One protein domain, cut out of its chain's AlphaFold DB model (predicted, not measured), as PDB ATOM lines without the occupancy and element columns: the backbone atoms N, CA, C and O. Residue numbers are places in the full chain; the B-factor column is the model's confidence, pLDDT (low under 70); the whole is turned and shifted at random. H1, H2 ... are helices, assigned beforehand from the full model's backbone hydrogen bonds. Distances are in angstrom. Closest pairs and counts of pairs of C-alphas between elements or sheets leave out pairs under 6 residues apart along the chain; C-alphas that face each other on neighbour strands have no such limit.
ATOM      1  N   PRO A   6     -45.281  -0.286   3.019       87.69
ATOM      2  CA  PRO A   6     -44.696  -1.076   4.109       87.69
ATOM      3  C   PRO A   6     -45.485  -2.338   4.495       87.69
ATOM      4  O   PRO A   6     -44.899  -3.306   4.976       87.69
ATOM      5  N   GLU A   7     -46.808  -2.340   4.317       88.56
ATOM      6  CA  GLU A   7     -47.674  -3.492   4.604       88.56
ATOM      7  C   GLU A   7     -47.486  -4.580   3.543       88.56
ATOM      8  O   GLU A   7     -47.367  -5.756   3.882       88.56
ATOM      9  N   LEU A   8     -47.383  -4.178   2.271       90.31
ATOM     10  CA  LEU A   8     -47.101  -5.078   1.149       90.31
ATOM     11  C   LEU A   8     -45.697  -5.676   1.248       90.31
ATOM     12  O   LEU A   8     -45.533  -6.886   1.121       90.31
ATOM     13  N   GLU A   9     -44.697  -4.845   1.550       91.25
ATOM     14  CA  GLU A   9     -43.328  -5.293   1.815       91.25
ATOM     15  C   GLU A   9     -43.302  -6.335   2.927       91.25
ATOM     16  O   GLU A   9     -42.750  -7.423   2.767       91.25
ATOM     17  N   ARG A  10     -43.945  -6.021   4.055       90.31
ATOM     18  CA  ARG A  10     -44.039  -6.942   5.183       90.31
ATOM     19  C   ARG A  10     -44.683  -8.258   4.761       90.31
ATOM     20  O   ARG A  10     -44.111  -9.305   5.044       90.31
ATOM     21  N   ALA A  11     -45.836  -8.217   4.097       89.56
ATOM     22  CA  ALA A  11     -46.539  -9.420   3.661       89.56
ATOM     23  C   ALA A  11     -45.657 -10.296   2.754       89.56
ATOM     24  O   ALA A  11     -45.551 -11.503   2.981       89.56
ATOM     25  N   TYR A  12     -44.965  -9.681   1.792       91.50
ATOM     26  CA  TYR A  12     -44.041 -10.365   0.893       91.50
ATOM     27  C   TYR A  12     -42.899 -11.055   1.651       91.50
ATOM     28  O   TYR A  12     -42.708 -12.266   1.515       91.50
ATOM     29  N   PHE A  13     -42.160 -10.324   2.495       91.06
ATOM     30  CA  PHE A  13     -41.003 -10.898   3.190       91.06
ATOM     31  C   PHE A  13     -41.400 -11.932   4.248       91.06
ATOM     32  O   PHE A  13     -40.709 -12.938   4.400       91.06
ATOM     33  N   ILE A  14     -42.533 -11.751   4.934       89.94
ATOM     34  CA  ILE A  14     -43.066 -12.770   5.850       89.94
ATOM     35  C   ILE A  14     -43.384 -14.057   5.085       89.94
ATOM     36  O   ILE A  14     -43.005 -15.135   5.542       89.94
ATOM     37  N   ARG A  15     -44.022 -13.960   3.910       89.38
ATOM     38  CA  ARG A  15     -44.316 -15.131   3.072       89.38
ATOM     39  C   ARG A  15     -43.035 -15.846   2.647       89.38
ATOM     40  O   ARG A  15     -42.957 -17.065   2.760       89.38
ATOM     41  N   LYS A  16     -42.017 -15.097   2.212       89.75
ATOM     42  CA  LYS A  16     -40.719 -15.658   1.804       89.75
ATOM     43  C   LYS A  16     -39.939 -16.314   2.950       89.75
ATOM     44  O   LYS A  16     -39.178 -17.240   2.700       89.75
ATOM     45  N   LEU A  17     -40.163 -15.885   4.192       88.19
ATOM     46  CA  LEU A  17     -39.583 -16.482   5.403       88.19
ATOM     47  C   LEU A  17     -40.440 -17.610   6.013       88.19
ATOM     48  O   LEU A  17     -40.183 -18.028   7.139       88.19
ATOM     49  N   GLY A  18     -41.466 -18.103   5.311       85.31
ATOM     50  CA  GLY A  18     -42.285 -19.230   5.776       85.31
ATOM     51  C   GLY A  18     -43.463 -18.858   6.687       85.31
ATOM     52  O   GLY A  18     -44.054 -19.735   7.308       85.31
ATOM     53  N   GLY A  19     -43.843 -17.579   6.767       76.94
ATOM     54  CA  GLY A  19     -45.128 -17.149   7.336       76.94
ATOM     55  C   GLY A  19     -45.204 -17.009   8.863       76.94
ATOM     56  O   GLY A  19     -46.209 -16.523   9.369       76.94
ATOM     57  N   THR A  20     -44.165 -17.384   9.611       69.31
ATOM     58  CA  THR A  20     -44.179 -17.451  11.090       69.31
ATOM     59  C   THR A  20     -43.648 -16.205  11.804       69.31
ATOM     60  O   THR A  20     -43.660 -16.137  13.033       69.31
ATOM     61  N   GLN A  21     -43.192 -15.191  11.067       66.12
ATOM     62  CA  GLN A  21     -42.664 -13.954  11.648       66.12
ATOM     63  C   GLN A  21     -43.811 -13.130  12.263       66.12
ATOM     64  O   GLN A  21     -44.701 -12.653  11.557       66.12
ATOM     65  N   GLY A  22     -43.799 -12.964  13.589       61.28
ATOM     66  CA  GLY A  22     -44.857 -12.266  14.322       61.28
ATOM     67  C   GLY A  22     -45.031 -10.788  13.918       61.28
ATOM     68  O   GLY A  22     -44.082 -10.135  13.468       61.28
ATOM     69  N   PRO A  23     -46.226 -10.202  14.129       66.06
ATOM     70  CA  PRO A  23     -46.556  -8.841  13.694       66.06
ATOM     71  C   PRO A  23     -45.701  -7.746  14.361       66.06
ATOM     72  O   PRO A  23     -45.618  -6.632  13.851       66.06
ATOM     73  N   THR A  24     -45.013  -8.050  15.460       74.56
ATOM     74  CA  THR A  24     -44.234  -7.091  16.256       74.56
ATOM     75  C   THR A  24     -42.815  -6.851  15.743       74.56
ATOM     76  O   THR A  24     -42.183  -5.871  16.139       74.56
ATOM     77  N   LYS A  25     -42.295  -7.696  14.844       84.25
ATOM     78  CA  LYS A  25     -40.925  -7.539  14.345       84.25
ATOM     79  C   LYS A  25     -40.806  -6.306  13.431       84.25
ATOM     80  O   LYS A  25     -41.669  -6.113  12.568       84.25
ATOM     81  N   PRO A  26     -39.771  -5.456  13.571       89.19
ATOM     82  CA  PRO A  26     -39.535  -4.336  12.660       89.19
ATOM     83  C   PRO A  26     -39.312  -4.800  11.215       89.19
ATOM     84  O   PRO A  26     -38.582  -5.761  10.977       89.19
ATOM     85  N   LEU A  27     -39.867  -4.077  10.235       88.88
ATOM     86  CA  LEU A  27     -39.750  -4.430   8.811       88.88
ATOM     87  C   LEU A  27     -38.289  -4.563   8.352       88.88
ATOM     88  O   LEU A  27     -37.953  -5.504   7.644       88.88
ATOM     89  N   ASN A  28     -37.403  -3.679   8.817       90.06
ATOM     90  CA  ASN A  28     -35.977  -3.748   8.487       90.06
ATOM     91  C   ASN A  28     -35.306  -5.022   9.027       90.06
ATOM     92  O   ASN A  28     -34.391  -5.538   8.395       90.06
ATOM     93  N   GLN A  29     -35.761  -5.557  10.163       89.75
ATOM     94  CA  GLN A  29     -35.241  -6.831  10.665       89.75
ATOM     95  C   GLN A  29     -35.726  -8.004   9.807       89.75
ATOM     96  O   GLN A  29     -34.920  -8.866   9.473       89.75
ATOM     97  N   ILE A  30     -37.002  -8.005   9.404       90.81
ATOM     98  CA  ILE A  30     -37.572  -9.024   8.502       90.81
ATOM     99  C   ILE A  30     -36.830  -9.012   7.154       90.81
ATOM    100  O   ILE A  30     -36.384 -10.051   6.676       90.81
ATOM    101  N   LYS A  31     -36.637  -7.823   6.567       91.69
ATOM    102  CA  LYS A  31     -35.873  -7.631   5.326       91.69
ATOM    103  C   LYS A  31     -34.446  -8.154   5.447       91.69
ATOM    104  O   LYS A  31     -34.019  -8.928   4.604       91.69
ATOM    105  N   ARG A  32     -33.719  -7.775   6.506       90.56
ATOM    106  CA  ARG A  32     -32.332  -8.216   6.719       90.56
ATOM    107  C   ARG A  32     -32.229  -9.730   6.858       90.56
ATOM    108  O   ARG A  32     -31.321 -10.308   6.277       90.56
ATOM    109  N   GLU A  33     -33.134 -10.359   7.599       89.88
ATOM    110  CA  GLU A  33     -33.159 -11.817   7.742       89.88
ATOM    111  C   GLU A  33     -33.335 -12.500   6.387       89.88
ATOM    112  O   GLU A  33     -32.538 -13.362   6.028       89.88
ATOM    113  N   TYR A  34     -34.297 -12.044   5.583       89.75
ATOM    114  CA  TYR A  34     -34.479 -12.582   4.241       89.75
ATOM    115  C   TYR A  34     -33.283 -12.298   3.326       89.75
ATOM    116  O   TYR A  34     -32.770 -13.197   2.679       89.75
ATOM    117  N   TRP A  35     -32.774 -11.069   3.289       90.88
ATOM    118  CA  TRP A  35     -31.649 -10.728   2.418       90.88
ATOM    119  C   TRP A  35     -30.350 -11.436   2.810       90.88
ATOM    120  O   TRP A  35     -29.531 -11.756   1.948       90.88
ATOM    121  N   SER A  36     -30.176 -11.732   4.101       87.00
ATOM    122  CA  SER A  36     -29.012 -12.464   4.598       87.00
ATOM    123  C   SER A  36     -28.897 -13.871   4.010       87.00
ATOM    124  O   SER A  36     -27.775 -14.331   3.793       87.00
ATOM    125  N   SER A  37     -30.017 -14.508   3.638       83.88
ATOM    126  CA  SER A  37     -29.985 -15.828   2.998       83.88
ATOM    127  C   SER A  37     -29.329 -15.810   1.615       83.88
ATOM    128  O   SER A  37     -28.895 -16.855   1.143       83.88
ATOM    129  N   PHE A  38     -29.241 -14.646   0.963       79.69
ATOM    130  CA  PHE A  38     -28.596 -14.501  -0.348       79.69
ATOM    131  C   PHE A  38     -27.113 -14.145  -0.262       79.69
ATOM    132  O   PHE A  38     -26.376 -14.376  -1.216       79.69
ATOM    133  N   VAL A  39     -26.677 -13.551   0.851       73.56
ATOM    134  CA  VAL A  39     -25.291 -13.096   1.027       73.56
ATOM    135  C   VAL A  39     -24.421 -14.163   1.689       73.56
ATOM    136  O   VAL A  39     -23.222 -14.201   1.424       73.56
ATOM    137  N   GLY A  40     -25.008 -15.063   2.483       72.19
ATOM    138  CA  GLY A  40     -24.261 -16.109   3.181       72.19
ATOM    139  C   GLY A  40     -23.408 -15.542   4.320       72.19
ATOM    140  O   GLY A  40     -23.840 -14.638   5.045       72.19
ATOM    141  N   GLU A  41     -22.199 -16.078   4.505       70.81
ATOM    142  CA  GLU A  41     -21.285 -15.616   5.553       70.81
ATOM    143  C   GLU A  41     -20.917 -14.134   5.356       70.81
ATOM    144  O   GLU A  41     -20.521 -13.703   4.276       70.81
ATOM    145  N   GLY A  42     -21.076 -13.326   6.411       70.12
ATOM    146  CA  GLY A  42     -20.776 -11.886   6.390       70.12
ATOM    147  C   GLY A  42     -21.987 -10.952   6.283       70.12
ATOM    148  O   GLY A  42     -21.826  -9.749   6.490       70.12
ATOM    149  N   ALA A  43     -23.205 -11.472   6.085       79.31
ATOM    150  CA  ALA A  43     -24.431 -10.664   5.986       79.31
ATOM    151  C   ALA A  43     -24.697  -9.744   7.200       79.31
ATOM    152  O   ALA A  43     -25.344  -8.699   7.075       79.31
ATOM    153  N   ALA A  44     -24.192 -10.112   8.383       78.31
ATOM    154  CA  ALA A  44     -24.294  -9.300   9.596       78.31
ATOM    155  C   ALA A  44     -23.534  -7.965   9.484       78.31
ATOM    156  O   ALA A  44     -24.011  -6.951   9.987       78.31
ATOM    157  N   ASN A  45     -22.400  -7.958   8.776       84.44
ATOM    158  CA  ASN A  45     -21.538  -6.785   8.605       84.44
ATOM    159  C   ASN A  45     -21.872  -5.986   7.335       84.44
ATOM    160  O   ASN A  45     -21.365  -4.883   7.149       84.44
ATOM    161  N   THR A  46     -22.728  -6.520   6.458       86.88
ATOM    162  CA  THR A  46     -23.121  -5.849   5.218       86.88
ATOM    163  C   THR A  46     -24.105  -4.695   5.495       86.88
ATOM    164  O   THR A  46     -25.113  -4.883   6.205       86.88
ATOM    165  N   PRO A  47     -23.859  -3.499   4.923       90.69
ATOM    166  CA  PRO A  47     -24.798  -2.381   4.929       90.69
ATOM    167  C   PRO A  47     -26.187  -2.774   4.410       90.69
ATOM    168  O   PRO A  47     -26.331  -3.607   3.519       90.69
ATOM    169  N   PHE A  48     -27.243  -2.178   4.968       89.31
ATOM    170  CA  PHE A  48     -28.626  -2.568   4.653       89.31
ATOM    171  C   PHE A  48     -29.008  -2.321   3.184       89.31
ATOM    172  O   PHE A  48     -29.660  -3.156   2.569       89.31
ATOM    173  N   ASN A  49     -28.565  -1.200   2.618       89.56
ATOM    174  CA  ASN A  49     -28.737  -0.866   1.204       89.56
ATOM    175  C   ASN A  49     -27.980  -1.834   0.282       89.56
ATOM    176  O   ASN A  49     -28.466  -2.179  -0.788       89.56
ATOM    177  N   GLU A  50     -26.802  -2.297   0.702       90.06
ATOM    178  CA  GLU A  50     -26.039  -3.284  -0.058       90.06
ATOM    179  C   GLU A  50     -26.718  -4.661  -0.029       90.06
ATOM    180  O   GLU A  50     -26.749  -5.350  -1.048       90.06
ATOM    181  N   LEU A  51     -27.331  -5.042   1.098       90.69
ATOM    182  CA  LEU A  51     -28.172  -6.240   1.171       90.69
ATOM    183  C   LEU A  51     -29.369  -6.160   0.213       90.69
ATOM    184  O   LEU A  51     -29.636  -7.127  -0.501       90.69
ATOM    185  N   GLU A  52     -30.061  -5.019   0.172       91.44
ATOM    186  CA  GLU A  52     -31.183  -4.798  -0.747       91.44
ATOM    187  C   GLU A  52     -30.734  -4.901  -2.208       91.44
ATOM    188  O   GLU A  52     -31.354  -5.618  -2.994       91.44
ATOM    189  N   LEU A  53     -29.620  -4.253  -2.560       91.12
ATOM    190  CA  LEU A  53     -29.061  -4.305  -3.907       91.12
ATOM    191  C   LEU A  53     -28.701  -5.736  -4.314       91.12
ATOM    192  O   LEU A  53     -29.102  -6.190  -5.382       91.12
ATOM    193  N   ARG A  54     -27.976  -6.474  -3.465       90.25
ATOM    194  CA  ARG A  54     -27.593  -7.866  -3.751       90.25
ATOM    195  C   ARG A  54     -28.816  -8.763  -3.931       90.25
ATOM    196  O   ARG A  54     -28.826  -9.597  -4.832       90.25
ATOM    197  N   TRP A  55     -29.851  -8.571  -3.113       91.50
ATOM    198  CA  TRP A  55     -31.118  -9.280  -3.272       91.50
ATOM    199  C   TRP A  55     -31.791  -8.959  -4.613       91.50
ATOM    200  O   TRP A  55     -32.166  -9.884  -5.330       91.50
ATOM    201  N   ILE A  56     -31.904  -7.680  -4.984       92.69
ATOM    202  CA  ILE A  56     -32.470  -7.267  -6.275       92.69
ATOM    203  C   ILE A  56     -31.698  -7.917  -7.428       92.69
ATOM    204  O   ILE A  56     -32.296  -8.556  -8.289       92.69
ATOM    205  N   LEU A  57     -30.367  -7.812  -7.423       91.50
ATOM    206  CA  LEU A  57     -29.522  -8.401  -8.463       91.50
ATOM    207  C   LEU A  57     -29.691  -9.919  -8.546       91.50
ATOM    208  O   LEU A  57     -29.679 -10.473  -9.641       91.50
ATOM    209  N   ARG A  58     -29.891 -10.590  -7.409       90.75
ATOM    210  CA  ARG A  58     -30.174 -12.022  -7.387       90.75
ATOM    211  C   ARG A  58     -31.514 -12.348  -8.042       90.75
ATOM    212  O   ARG A  58     -31.549 -13.232  -8.888       90.75
ATOM    213  N   VAL A  59     -32.581 -11.630  -7.686       91.75
ATOM    214  CA  VAL A  59     -33.916 -11.823  -8.282       91.75
ATOM    215  C   VAL A  59     -33.871 -11.620  -9.796       91.75
ATOM    216  O   VAL A  59     -34.442 -12.412 -10.540       91.75
ATOM    217  N   LEU A  60     -33.174 -10.582 -10.258       93.12
ATOM    218  CA  LEU A  60     -33.015 -10.307 -11.686       93.12
ATOM    219  C   LEU A  60     -32.184 -11.389 -12.379       93.12
ATOM    220  O   LEU A  60     -32.588 -11.878 -13.431       93.12
ATOM    221  N   GLY A  61     -31.087 -11.831 -11.759       92.25
ATOM    222  CA  GLY A  61     -30.262 -12.924 -12.270       92.25
ATOM    223  C   GLY A  61     -31.026 -14.246 -12.391       92.25
ATOM    224  O   GLY A  61     -30.915 -14.915 -13.414       92.25
ATOM    225  N   ASP A  62     -31.853 -14.591 -11.399       90.75
ATOM    226  CA  ASP A  62     -32.716 -15.782 -11.434       90.75
ATOM    227  C   ASP A  62     -33.781 -15.689 -12.548       90.75
ATOM    228  O   ASP A  62     -34.188 -16.708 -13.103       90.75
ATOM    229  N   ALA A  63     -34.187 -14.472 -12.926       90.81
ATOM    230  CA  ALA A  63     -35.076 -14.204 -14.058       90.81
ATOM    231  C   ALA A  63     -34.345 -14.047 -15.410       90.81
ATOM    232  O   ALA A  63     -34.982 -13.751 -16.420       90.81
ATOM    233  N   GLY A  64     -33.018 -14.214 -15.452       91.31
ATOM    234  CA  GLY A  64     -32.214 -14.035 -16.666       91.31
ATOM    235  C   GLY A  64     -32.069 -12.579 -17.125       91.31
ATOM    236  O   GLY A  64     -31.740 -12.331 -18.285       91.31
ATOM    237  N   ILE A  65     -32.314 -11.612 -16.238       91.00
ATOM    238  CA  ILE A  65     -32.209 -10.178 -16.511       91.00
ATOM    239  C   ILE A  65     -30.879  -9.653 -15.971       91.00
ATOM    240  O   ILE A  65     -30.598  -9.728 -14.775       91.00
ATOM    241  N   THR A  66     -30.085  -9.049 -16.853       88.88
ATOM    242  CA  THR A  66     -28.863  -8.330 -16.478       88.88
ATOM    243  C   THR A  66     -29.129  -6.827 -16.506       88.88
ATOM    244  O   THR A  66     -29.398  -6.290 -17.585       88.88
ATOM    245  N   PRO A  67     -29.036  -6.123 -15.366       84.75
ATOM    246  CA  PRO A  67     -29.284  -4.692 -15.338       84.75
ATOM    247  C   PRO A  67     -28.275  -3.901 -16.149       84.75
ATOM    248  O   PRO A  67     -27.068  -4.052 -15.975       84.75
ATOM    249  N   ALA A  68     -28.779  -2.993 -16.985       78.12
ATOM    250  CA  ALA A  68     -27.935  -2.044 -17.701       78.12
ATOM    251  C   ALA A  68     -27.287  -1.029 -16.743       78.12
ATOM    252  O   ALA A  68     -26.160  -0.592 -16.980       78.12
ATOM    253  N   ASN A  69     -27.977  -0.656 -15.657       83.94
ATOM    254  CA  ASN A  69     -27.456   0.270 -14.656       83.94
ATOM    255  C   ASN A  69     -27.803  -0.148 -13.217       83.94
ATOM    256  O   ASN A  69     -28.794   0.297 -12.636       83.94
ATOM    257  N   SER A  70     -26.912  -0.921 -12.597       82.25
ATOM    258  CA  SER A  70     -27.047  -1.364 -11.201       82.25
ATOM    259  C   SER A  70     -26.911  -0.252 -10.151       82.25
ATOM    260  O   SER A  70     -27.133  -0.508  -8.972       82.25
ATOM    261  N   ASN A  71     -26.558   0.977 -10.546       83.19
ATOM    262  CA  ASN A  71     -26.449   2.122  -9.635       83.19
ATOM    263  C   ASN A  71     -27.744   2.950  -9.566       83.19
ATOM    264  O   ASN A  71     -27.858   3.851  -8.737       83.19
ATOM    265  N   SER A  72     -28.717   2.676 -10.441       89.19
ATOM    266  CA  SER A  72     -29.992   3.390 -10.489       89.19
ATOM    267  C   SER A  72     -31.088   2.577  -9.810       89.19
ATOM    268  O   SER A  72     -31.614   1.628 -10.389       89.19
ATOM    269  N   GLU A  73     -31.494   2.981  -8.600       89.75
ATOM    270  CA  GLU A  73     -32.623   2.354  -7.893       89.75
ATOM    271  C   GLU A  73     -33.889   2.342  -8.767       89.75
ATOM    272  O   GLU A  73     -34.607   1.345  -8.824       89.75
ATOM    273  N   ALA A  74     -34.151   3.430  -9.495       89.62
ATOM    274  CA  ALA A  74     -35.317   3.521 -10.364       89.62
ATOM    275  C   ALA A  74     -35.294   2.482 -11.495       89.62
ATOM    276  O   ALA A  74     -36.328   1.887 -11.788       89.62
ATOM    277  N   ASP A  75     -34.132   2.267 -12.117       92.06
ATOM    278  CA  ASP A  75     -33.964   1.289 -13.195       92.06
ATOM    279  C   ASP A  75     -34.103  -0.141 -12.664       92.06
ATOM    280  O   ASP A  75     -34.873  -0.939 -13.196       92.06
ATOM    281  N   LEU A  76     -33.456  -0.422 -11.534       94.56
ATOM    282  CA  LEU A  76     -33.544  -1.703 -10.845       94.56
ATOM    283  C   LEU A  76     -34.992  -2.093 -10.522       94.56
ATOM    284  O   LEU A  76     -35.415  -3.204 -10.832       94.56
ATOM    285  N   TRP A  77     -35.796  -1.179  -9.973       94.62
ATOM    286  CA  TRP A  77     -37.203  -1.476  -9.680       94.62
ATOM    287  C   TRP A  77     -38.070  -1.630 -10.930       94.62
ATOM    288  O   TRP A  77     -39.026  -2.401 -10.900       94.62
ATOM    289  N   LYS A  78     -37.749  -0.952 -12.040       94.62
ATOM    290  CA  LYS A  78     -38.423  -1.212 -13.322       94.62
ATOM    291  C   LYS A  78     -38.119  -2.624 -13.819       94.62
ATOM    292  O   LYS A  78     -39.028  -3.331 -14.242       94.62
ATOM    293  N   GLN A  79     -36.867  -3.052 -13.719       94.62
ATOM    294  CA  GLN A  79     -36.464  -4.400 -14.112       94.62
ATOM    295  C   GLN A  79     -37.053  -5.479 -13.205       94.62
ATOM    296  O   GLN A  79     -37.427  -6.537 -13.695       94.62
ATOM    297  N   MET A  80     -37.209  -5.204 -11.909       94.81
ATOM    298  CA  MET A  80     -37.896  -6.109 -10.980       94.81
ATOM    299  C   MET A  80     -39.354  -6.324 -11.392       94.81
ATOM    300  O   MET A  80     -39.860  -7.434 -11.330       94.81
ATOM    301  N   VAL A  81     -40.038  -5.280 -11.860       95.94
ATOM    302  CA  VAL A  81     -41.395  -5.419 -12.406       95.94
ATOM    303  C   VAL A  81     -41.389  -6.236 -13.705       95.94
ATOM    304  O   VAL A  81     -42.229  -7.113 -13.884       95.94
ATOM    305  N   LEU A  82     -40.403  -6.029 -14.580       93.25
ATOM    306  CA  LEU A  82     -40.258  -6.833 -15.800       93.25
ATOM    307  C   LEU A  82     -39.956  -8.312 -15.508       93.25
ATOM    308  O   LEU A  82     -40.422  -9.175 -16.249       93.25
ATOM    309  N   SER A  83     -39.225  -8.620 -14.432       94.19
ATOM    310  CA  SER A  83     -38.874 -10.002 -14.062       94.19
ATOM    311  C   SER A  83     -40.085 -10.861 -13.705       94.19
ATOM    312  O   SER A  83     -40.035 -12.081 -13.827       94.19
ATOM    313  N   ILE A  84     -41.187 -10.218 -13.323       94.06
ATOM    314  CA  ILE A  84     -42.473 -10.856 -13.040       94.06
ATOM    315  C   ILE A  84     -43.496 -10.628 -14.160       94.06
ATOM    316  O   ILE A  84     -44.691 -10.803 -13.948       94.06
ATOM    317  N   THR A  85     -43.040 -10.248 -15.360       91.69
ATOM    318  CA  THR A  85     -43.858 -10.027 -16.570       91.69
ATOM    319  C   THR A  85     -44.893  -8.901 -16.473       91.69
ATOM    320  O   THR A  85     -45.854  -8.860 -17.237       91.69
ATOM    321  N   GLU A  86     -44.675  -7.947 -15.570       93.94
ATOM    322  CA  GLU A  86     -45.542  -6.786 -15.375       93.94
ATOM    323  C   GLU A  86     -45.014  -5.542 -16.115       93.94
ATOM    324  O   GLU A  86     -43.853  -5.474 -16.528       93.94
ATOM    325  N   VAL A  87     -45.864  -4.519 -16.272       93.44
ATOM    326  CA  VAL A  87     -45.494  -3.264 -16.953       93.44
ATOM    327  C   VAL A  87     -44.952  -2.238 -15.948       93.44
ATOM    328  O   VAL A  87     -45.701  -1.776 -15.080       93.44
ATOM    329  N   PRO A  88     -43.676  -1.819 -16.053       93.31
ATOM    330  CA  PRO A  88     -43.117  -0.808 -15.169       93.31
ATOM    331  C   PRO A  88     -43.645   0.593 -15.484       93.31
ATOM    332  O   PRO A  88     -43.878   0.959 -16.636       93.31
ATOM    333  N   VAL A  89     -43.734   1.427 -14.453       92.81
ATOM    334  CA  VAL A  89     -44.070   2.851 -14.563       92.81
ATOM    335  C   VAL A  89     -42.900   3.733 -14.123       92.81
ATOM    336  O   VAL A  89     -41.853   3.262 -13.680       92.81
ATOM    337  N   ASN A  90     -43.054   5.053 -14.238       89.50
ATOM    338  CA  ASN A  90     -41.998   6.006 -13.879       89.50
ATOM    339  C   ASN A  90     -41.835   6.227 -12.367       89.50
ATOM    340  O   ASN A  90     -40.819   6.767 -11.941       89.50
ATOM    341  N   TYR A  91     -42.799   5.795 -11.554       91.56
ATOM    342  CA  TYR A  91     -42.785   5.998 -10.107       91.56
ATOM    343  C   TYR A  91     -42.242   4.770  -9.372       91.56
ATOM    344  O   TYR A  91     -42.857   3.704  -9.400       91.56
ATOM    345  N   ILE A  92     -41.130   4.939  -8.645       92.25
ATOM    346  CA  ILE A  92     -40.458   3.857  -7.899       92.25
ATOM    347  C   ILE A  92     -41.423   3.155  -6.937       92.25
ATOM    348  O   ILE A  92     -41.510   1.932  -6.940       92.25
ATOM    349  N   ASN A  93     -42.191   3.916  -6.149       92.69
ATOM    350  CA  ASN A  93     -43.125   3.341  -5.175       92.69
ATOM    351  C   ASN A  93     -44.199   2.469  -5.836       92.69
ATOM    352  O   ASN A  93     -44.576   1.448  -5.269       92.69
ATOM    353  N   GLN A  94     -44.661   2.838  -7.034       91.75
ATOM    354  CA  GLN A  94     -45.649   2.046  -7.761       91.75
ATOM    355  C   GLN A  94     -45.028   0.752  -8.296       91.75
ATOM    356  O   GLN A  94     -45.641  -0.299  -8.170       91.75
ATOM    357  N   ASN A  95     -43.792   0.802  -8.799       93.62
ATOM    358  CA  ASN A  95     -43.066  -0.404  -9.212       93.62
ATOM    359  C   ASN A  95     -42.813  -1.351  -8.033       93.62
ATOM    360  O   ASN A  95     -43.017  -2.553  -8.161       93.62
ATOM    361  N   LYS A  96     -42.442  -0.810  -6.863       94.25
ATOM    362  CA  LYS A  96     -42.329  -1.583  -5.616       94.25
ATOM    363  C   LYS A  96     -43.654  -2.267  -5.274       94.25
ATOM    364  O   LYS A  96     -43.674  -3.471  -5.048       94.25
ATOM    365  N   ILE A  97     -44.765  -1.522  -5.282       92.88
ATOM    366  CA  ILE A  97     -46.112  -2.062  -5.037       92.88
ATOM    367  C   ILE A  97     -46.432  -3.202  -6.012       92.88
ATOM    368  O   ILE A  97     -46.782  -4.291  -5.561       92.88
ATOM    369  N   THR A  98     -46.280  -2.973  -7.321       93.94
ATOM    370  CA  THR A  98     -46.538  -3.981  -8.360       93.94
ATOM    371  C   THR A  98     -45.706  -5.237  -8.124       93.94
ATOM    372  O   THR A  98     -46.244  -6.340  -8.141       93.94
ATOM    373  N   PHE A  99     -44.414  -5.073  -7.830       95.38
ATOM    374  CA  PHE A  99     -43.536  -6.198  -7.544       95.38
ATOM    375  C   PHE A  99     -44.003  -6.998  -6.324       95.38
ATOM    376  O   PHE A  99     -44.207  -8.202  -6.426       95.38
ATOM    377  N   TYR A 100     -44.223  -6.352  -5.176       94.12
ATOM    378  CA  TYR A 100     -44.573  -7.062  -3.940       94.12
ATOM    379  C   TYR A 100     -45.946  -7.745  -3.977       94.12
ATOM    380  O   TYR A 100     -46.152  -8.717  -3.250       94.12
ATOM    381  N   ILE A 101     -46.877  -7.256  -4.801       92.12
ATOM    382  CA  ILE A 101     -48.189  -7.888  -4.995       92.12
ATOM    383  C   ILE A 101     -48.069  -9.156  -5.848       92.12
ATOM    384  O   ILE A 101     -48.654 -10.181  -5.499       92.12
ATOM    385  N   ASN A 102     -47.320  -9.081  -6.949       92.25
ATOM    386  CA  ASN A 102     -47.372 -10.079  -8.018       92.25
ATOM    387  C   ASN A 102     -46.203 -11.073  -7.999       92.25
ATOM    388  O   ASN A 102     -46.340 -12.186  -8.500       92.25
ATOM    389  N   ALA A 103     -45.061 -10.720  -7.404       88.25
ATOM    390  CA  ALA A 103     -43.952 -11.651  -7.245       88.25
ATOM    391  C   ALA A 103     -44.389 -12.797  -6.332       88.25
ATOM    392  O   ALA A 103     -44.754 -12.546  -5.184       88.25
TER     393      ALA A 103
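This is residues 6 to 103 of the 104 residues of an uncharacterized protein of viral metagenome (UniProt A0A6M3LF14). Five helices stand in a closed ring: H1, H2, H3, H4 and H5 follow one another round it, each touching the next, and H5 comes back to H1. Neighbours in the ring run the same way, and the four links carry the chain back from the end of one helix to the start of the next. The printed part has 98 residues with five named helices in the order H1 to H5 and no named strand; its class is all helix. It is compact, with a radius of gyration of the C-alphas of 13.3 A and spans of 33 by 27 by 20 A.

Find C-alpha 6 at (-44.696, -1.076, 4.109); from there H1 runs through residues 6 to 16. Next come H2, residues 27 to 39, 18.6 A long, and H3, residues 48 to 62, the longest at 21.2 A, which begins at C-alpha 48 (-28.626, -2.568, 4.653). H4 is residues 73 to 83, and H5, residues 92 to 102, ends at C-alpha 102 (-47.372, -10.079, -8.018).

The helices' packing is part aligned, part crossed, with some pairs at a shallow tilt and others at a steep one. H1 touches H2 at a steep tilt of 40 degrees, closest at the C-alphas of Arg 10 and Leu 27, 6.2 A. H2 touches H3 at a steep 54 degrees; look at C-alphas 35 and 51, the closest, 5.8 A apart. H3 touches H4 with residues 56 to 60 alone, at a shallow 31 degrees; the closest C-alphas, of Leu 60 and Ser 83, are 6.3 A apart. H4 touches H5 at a shallow 25 degrees, with C-alphas 81 and 99 closest at 5.4 A. H5 touches H1 at a steep 39 degrees, where C-alphas 100 and 12 are closest, 5.9 A. H1 and H3 are apart, as are H2 and H5. Every O i to N i+4 pair is within hydrogen-bond range in H1, H3, H4 and H5; in H2 it is 6 of 9.

The two C-alphas farthest apart are those of Thr 24 and Ala 68, 38.0 A. The printed part has no cut, and its four links are short. Mean pLDDT of the printed part is 88.1; look for values under 70 at residues 20 to 23.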